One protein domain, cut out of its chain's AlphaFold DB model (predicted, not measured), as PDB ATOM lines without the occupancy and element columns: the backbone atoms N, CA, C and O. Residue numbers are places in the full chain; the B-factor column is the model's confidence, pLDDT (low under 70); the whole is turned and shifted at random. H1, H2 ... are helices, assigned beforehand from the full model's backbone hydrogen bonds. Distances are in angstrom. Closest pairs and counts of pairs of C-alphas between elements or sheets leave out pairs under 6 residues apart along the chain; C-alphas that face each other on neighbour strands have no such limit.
ATOM      1  N   SER A  65     124.463 121.968 158.102       55.88
ATOM      2  CA  SER A  65     124.932 123.160 158.784       55.88
ATOM      3  C   SER A  65     124.236 123.271 160.146       55.88
ATOM      4  O   SER A  65     123.082 122.841 160.283       55.88
ATOM      5  N   PRO A  66     124.902 123.819 161.172       61.28
ATOM      6  CA  PRO A  66     124.302 123.978 162.497       61.28
ATOM      7  C   PRO A  66     122.920 124.651 162.426       61.28
ATOM      8  O   PRO A  66     121.986 124.193 163.080       61.28
ATOM      9  N   ALA A  67     122.739 125.610 161.510       63.50
ATOM     10  CA  ALA A  67     121.454 126.248 161.217       63.50
ATOM     11  C   ALA A  67     120.369 125.275 160.696       63.50
ATOM     12  O   ALA A  67     119.203 125.362 161.082       63.50
ATOM     13  N   SER A  68     120.730 124.313 159.841       72.75
ATOM     14  CA  SER A  68     119.812 123.276 159.343       72.75
ATOM     15  C   SER A  68     119.406 122.288 160.445       72.75
ATOM     16  O   SER A  68     118.236 121.896 160.553       72.75
ATOM     17  N   ARG A  69     120.355 121.927 161.322       72.25
ATOM     18  CA  ARG A  69     120.096 121.071 162.493       72.25
ATOM     19  C   ARG A  69     119.178 121.767 163.494       72.25
ATOM     20  O   ARG A  69     118.201 121.164 163.934       72.25
ATOM     21  N   GLU A  70     119.435 123.039 163.784       79.25
ATOM     22  CA  GLU A  70     118.603 123.858 164.665       79.25
ATOM     23  C   GLU A  70     117.172 123.992 164.129       79.25
ATOM     24  O   GLU A  70     116.215 123.687 164.843       79.25
ATOM     25  N   LYS A  71     117.008 124.347 162.847       81.56
ATOM     26  CA  LYS A  71     115.687 124.462 162.205       81.56
ATOM     27  C   LYS A  71     114.899 123.152 162.274       81.56
ATOM     28  O   LYS A  71     113.696 123.154 162.548       81.56
ATOM     29  N   THR A  72     115.579 122.025 162.065       83.56
ATOM     30  CA  THR A  72     114.974 120.692 162.175       83.56
ATOM     31  C   THR A  72     114.559 120.390 163.616       83.56
ATOM     32  O   THR A  72     113.420 119.985 163.854       83.56
ATOM     33  N   ALA A  73     115.436 120.650 164.589       84.81
ATOM     34  CA  ALA A  73     115.143 120.449 166.005       84.81
ATOM     35  C   ALA A  73     113.965 121.319 166.474       84.81
ATOM     36  O   ALA A  73     113.076 120.822 167.169       84.81
ATOM     37  N   LEU A  74     113.896 122.583 166.050       87.00
ATOM     38  CA  LEU A  74     112.776 123.481 166.345       87.00
ATOM     39  C   LEU A  74     111.454 122.949 165.784       87.00
ATOM     40  O   LEU A  74     110.457 122.914 166.509       87.00
ATOM     41  N   ARG A  75     111.448 122.468 164.535       88.94
ATOM     42  CA  ARG A  75     110.256 121.873 163.911       88.94
ATOM     43  C   ARG A  75     109.769 120.643 164.678       88.94
ATOM     44  O   ARG A  75     108.575 120.529 164.951       88.94
ATOM     45  N   ILE A  76     110.683 119.752 165.065       88.19
ATOM     46  CA  ILE A  76     110.345 118.552 165.845       88.19
ATOM     47  C   ILE A  76     109.786 118.946 167.219       88.19
ATOM     48  O   ILE A  76     108.736 118.450 167.626       88.19
ATOM     49  N   ARG A  77     110.431 119.889 167.922       91.19
ATOM     50  CA  ARG A  77     109.953 120.391 169.223       91.19
ATOM     51  C   ARG A  77     108.561 120.999 169.125       91.19
ATOM     52  O   ARG A  77     107.749 120.775 170.018       91.19
ATOM     53  N   HIS A  78     108.294 121.758 168.064       90.88
ATOM     54  CA  HIS A  78     106.972 122.316 167.810       90.88
ATOM     55  C   HIS A  78     105.925 121.206 167.657       90.88
ATOM     56  O   HIS A  78     104.912 121.241 168.350       90.88
ATOM     57  N   GLY A  79     106.201 120.186 166.835       91.25
ATOM     58  CA  GLY A  79     105.311 119.031 166.673       91.25
ATOM     59  C   GLY A  79     104.995 118.336 168.001       91.25
ATOM     60  O   GLY A  79     103.828 118.124 168.319       91.25
ATOM     61  N   ILE A  80     106.018 118.077 168.821       92.06
ATOM     62  CA  ILE A  80     105.852 117.451 170.145       92.06
ATOM     63  C   ILE A  80     105.026 118.328 171.088       92.06
ATOM     64  O   ILE A  80     104.130 117.827 171.767       92.06
ATOM     65  N   ARG A  81     105.283 119.639 171.133       92.25
ATOM     66  CA  ARG A  81     104.495 120.570 171.959       92.25
ATOM     67  C   ARG A  81     103.031 120.601 171.537       92.25
ATOM     68  O   ARG A  81     102.167 120.550 172.401       92.25
ATOM     69  N   MET A  82     102.761 120.642 170.235       93.75
ATOM     70  CA  MET A  82     101.392 120.633 169.718       93.75
ATOM     71  C   MET A  82     100.677 119.320 170.020       93.75
ATOM     72  O   MET A  82      99.514 119.349 170.403       93.75
ATOM     73  N   ALA A  83     101.365 118.180 169.932       91.44
ATOM     74  CA  ALA A  83     100.783 116.903 170.336       91.44
ATOM     75  C   ALA A  83     100.459 116.864 171.833       91.44
ATOM     76  O   ALA A  83      99.366 116.444 172.196       91.44
ATOM     77  N   LYS A  84     101.354 117.364 172.698       93.94
ATOM     78  CA  LYS A  84     101.073 117.497 174.138       93.94
ATOM     79  C   LYS A  84      99.855 118.376 174.403       93.94
ATOM     80  O   LYS A  84      98.973 117.966 175.144       93.94
ATOM     81  N   LEU A  85      99.791 119.546 173.764       92.81
ATOM     82  CA  LEU A  85      98.650 120.455 173.882       92.81
ATOM     83  C   LEU A  85      97.356 119.799 173.400       92.81
ATOM     84  O   LEU A  85      96.330 119.903 174.063       92.81
ATOM     85  N   ARG A  86      97.409 119.083 172.278       92.25
ATOM     86  CA  ARG A  86      96.251 118.372 171.743       92.25
ATOM     87  C   ARG A  86      95.754 117.294 172.699       92.25
ATOM     88  O   ARG A  86      94.570 117.287 172.984       92.25
ATOM     89  N   VAL A  87      96.642 116.465 173.252       92.94
ATOM     90  CA  VAL A  87      96.274 115.461 174.269       92.94
ATOM     91  C   VAL A  87      95.610 116.124 175.478       92.94
ATOM     92  O   VAL A  87      94.576 115.657 175.942       92.94
ATOM     93  N   THR A  88      96.158 117.242 175.971       93.31
ATOM     94  CA  THR A  88      95.547 117.953 177.104       93.31
ATOM     95  C   THR A  88      94.183 118.549 176.757       93.31
ATOM     96  O   THR A  88      93.269 118.468 177.568       93.31
ATOM     97  N   LEU A  89      94.027 119.122 175.561       94.19
ATOM     98  CA  LEU A  89      92.769 119.729 175.124       94.19
ATOM     99  C   LEU A  89      91.694 118.678 174.862       94.19
ATOM    100  O   LEU A  89      90.571 118.843 175.321       94.19
ATOM    101  N   ASP A  90      92.037 117.597 174.165       93.12
ATOM    102  CA  ASP A  90      91.125 116.484 173.909       93.12
ATOM    103  C   ASP A  90      90.680 115.853 175.242       93.12
ATOM    104  O   ASP A  90      89.490 115.614 175.427       93.12
ATOM    105  N   GLY A  91      91.586 115.724 176.222       91.31
ATOM    106  CA  GLY A  91      91.246 115.288 177.581       91.31
ATOM    107  C   GLY A  91      90.268 116.217 178.314       91.31
ATOM    108  O   GLY A  91      89.318 115.737 178.925       91.31
ATOM    109  N   VAL A  92      90.448 117.540 178.221       93.81
ATOM    110  CA  VAL A  92      89.518 118.529 178.816       93.81
ATOM    111  C   VAL A  92      88.159 118.529 178.109       93.81
ATOM    112  O   VAL A  92      87.130 118.726 178.749       93.81
ATOM    113  N   LEU A  93      88.144 118.303 176.796       93.31
ATOM    114  CA  LEU A  93      86.933 118.296 175.972       93.31
ATOM    115  C   LEU A  93      86.239 116.924 175.912       93.31
ATOM    116  O   LEU A  93      85.234 116.799 175.212       93.31
ATOM    117  N   GLY A  94      86.771 115.899 176.590       90.12
ATOM    118  CA  GLY A  94      86.233 114.534 176.563       90.12
ATOM    119  C   GLY A  94      86.294 113.869 175.183       90.12
ATOM    120  O   GLY A  94      85.457 113.028 174.865       90.12
ATOM    121  N   ARG A  95      87.246 114.272 174.335       91.88
ATOM    122  CA  ARG A  95      87.449 113.729 172.986       91.88
ATOM    123  C   ARG A  95      88.555 112.685 172.994       91.88
ATOM    124  O   ARG A  95      89.548 112.814 173.704       91.88
ATOM    125  N   GLU A  96      88.420 111.678 172.142       89.00
ATOM    126  CA  GLU A  96      89.485 110.698 171.945       89.00
ATOM    127  C   GLU A  96      90.639 111.294 171.133       89.00
ATOM    128  O   GLU A  96      90.455 111.850 170.045       89.00
ATOM    129  N   THR A  97      91.859 111.157 171.654       90.62
ATOM    130  CA  THR A  97      93.070 111.562 170.939       90.62
ATOM    131  C   THR A  97      93.592 110.405 170.081       90.62
ATOM    132  O   THR A  97      93.751 109.296 170.592       90.62
ATOM    133  N   PRO A  98      93.957 110.633 168.803       93.62
ATOM    134  CA  PRO A  98      94.534 109.583 167.968       93.62
ATOM    135  C   PRO A  98      95.809 108.975 168.588       93.62
ATOM    136  O   PRO A  98      96.667 109.727 169.068       93.62
ATOM    137  N   PRO A  99      96.017 107.646 168.506       90.56
ATOM    138  CA  PRO A  99      97.121 106.964 169.192       90.56
ATOM    139  C   PRO A  99      98.505 107.455 168.740       90.56
ATOM    140  O   PRO A  99      99.416 107.588 169.555       90.56
ATOM    141  N   ALA A 100      98.658 107.821 167.464       91.56
ATOM    142  CA  ALA A 100      99.898 108.400 166.944       91.56
ATOM    143  C   ALA A 100     100.247 109.750 167.603       91.56
ATOM    144  O   ALA A 100     101.417 110.051 167.836       91.56
ATOM    145  N   VAL A 101      99.238 110.563 167.939       89.94
ATOM    146  CA  VAL A 101      99.432 111.851 168.625       89.94
ATOM    147  C   VAL A 101      99.811 111.618 170.086       89.94
ATOM    148  O   VAL A 101     100.699 112.302 170.595       89.94
ATOM    149  N   VAL A 102      99.211 110.617 170.738       89.94
ATOM    150  CA  VAL A 102      99.584 110.208 172.101       89.94
ATOM    151  C   VAL A 102     101.052 109.777 172.142       89.94
ATOM    152  O   VAL A 102     101.818 110.321 172.937       89.94
ATOM    153  N   GLN A 103     101.484 108.901 171.231       91.44
ATOM    154  CA  GLN A 103     102.886 108.476 171.128       91.44
ATOM    155  C   GLN A 103     103.826 109.664 170.892       91.44
ATOM    156  O   GLN A 103     104.844 109.804 171.568       91.44
ATOM    157  N   LEU A 104     103.463 110.569 169.979       91.06
ATOM    158  CA  LEU A 104     104.263 111.755 169.677       91.06
ATOM    159  C   LEU A 104     104.382 112.693 170.891       91.06
ATOM    160  O   LEU A 104     105.449 113.262 171.128       91.06
ATOM    161  N   SER A 105     103.319 112.830 171.687       90.38
ATOM    162  CA  SER A 105     103.311 113.651 172.903       90.38
ATOM    163  C   SER A 105     104.264 113.127 173.983       90.38
ATOM    164  O   SER A 105     104.802 113.913 174.765       90.38
ATOM    165  N   GLN A 106     104.516 111.818 174.001       93.19
ATOM    166  CA  GLN A 106     105.404 111.169 174.966       93.19
ATOM    167  C   GLN A 106     106.883 111.302 174.582       93.19
ATOM    168  O   GLN A 106     107.762 111.089 175.418       93.19
ATOM    169  N   LEU A 107     107.184 111.700 173.341       92.06
ATOM    170  CA  LEU A 107     108.562 111.853 172.892       92.06
ATOM    171  C   LEU A 107     109.292 112.966 173.654       92.06
ATOM    172  O   LEU A 107     108.763 114.043 173.957       92.06
ATOM    173  N   ARG A 108     110.576 112.715 173.921       90.44
ATOM    174  CA  ARG A 108     111.474 113.709 174.506       90.44
ATOM    175  C   ARG A 108     111.776 114.794 173.474       90.44
ATOM    176  O   ARG A 108     112.086 114.513 172.321       90.44
ATOM    177  N   LEU A 109     111.724 116.053 173.909       88.06
ATOM    178  CA  LEU A 109     112.106 117.185 173.070       88.06
ATOM    179  C   LEU A 109     113.590 117.066 172.693       88.06
ATOM    180  O   LEU A 109     114.416 116.951 173.605       88.06
ATOM    181  N   PRO A 110     113.950 117.136 171.397       85.62
ATOM    182  CA  PRO A 110     115.350 117.111 171.013       85.62
ATOM    183  C   PRO A 110     116.082 118.337 171.586       85.62
ATOM    184  O   PRO A 110     115.484 119.423 171.706       85.62
ATOM    185  N   PRO A 111     117.363 118.181 171.970       81.44
ATOM    186  CA  PRO A 111     118.176 119.296 172.429       81.44
ATOM    187  C   PRO A 111     118.326 120.317 171.298       81.44
ATOM    188  O   PRO A 111     118.399 119.956 170.124       81.44
ATOM    189  N   LEU A 112     118.324 121.599 171.658       79.19
ATOM    190  CA  LEU A 112     118.727 122.646 170.726       79.19
ATOM    191  C   LEU A 112     120.245 122.789 170.814       79.19
ATOM    192  O   LEU A 112     120.766 122.705 171.932       79.19
ATOM    193  N   PRO A 113     120.934 123.000 169.680       74.38
ATOM    194  CA  PRO A 113     122.337 123.377 169.726       74.38
ATOM    195  C   PRO A 113     122.468 124.645 170.567       74.38
ATOM    196  O   PRO A 113     121.615 125.538 170.514       74.38
ATOM    197  N   SER A 114     123.499 124.695 171.403       72.50
ATOM    198  CA  SER A 114     123.722 125.883 172.221       72.50
ATOM    199  C   SER A 114     124.089 127.043 171.296       72.50
ATOM    200  O   SER A 114     124.945 126.861 170.431       72.50
TER     201      SER A 114
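This is residues 65 to 114 of the 177 residues of an uncharacterized protein of Sinomonas humi (UniProt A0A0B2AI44). One long helix, H1, runs most of the length of a thin rod; after it the chain folds back through a short link, and the short helix H2 packs on the side of H1 and crosses it steeply. Beyond H2, residues 107 to 114 run on as a tail without a named element, back toward the end of the rod where H1 begins. The printed part has 50 residues with two named helices, H1 then H2 along the chain, and no named strand; the class is all helix. The whole is loose, with a radius of gyration of the C-alphas of 13.0 A, and spans 43 by 15 by 13 A.

H1 holds residues 66 to 92, 38.8 A from first to last C-alpha, from C-alpha 66 at (124.302, 123.978, 162.497) to C-alpha 92 at (89.518, 118.529, 178.816). H2 holds residues 99 to 106, 8 residues, and ends with C-alpha 106 at (105.404, 111.169, 174.966).

H1 and H2 touch, with 18 pairs of C-alphas within 8 A. The closest C-alphas of the two are those of Lys 84 and Ser 105, 4.6 A apart. H1 touches H2 with residues 79 to 87 alone. Their lines stand at a steep tilt of 64 degrees, and they run opposite ways. Their centres are 11.1 A apart. In H1 and H2 every backbone O i to N i+4 pair is within hydrogen-bond range.

The two C-alphas farthest apart are those of Ser 65 and Gly 94, 43.5 A. The C-alphas of Ser 65 and Ser 114, the first and last printed, are 13.8 A apart. The link from H1 to H2 has 6 residues and is short. The printed part has no cut. The mean pLDDT of the printed part is 86.8, and residues 65 to 67 are under 70.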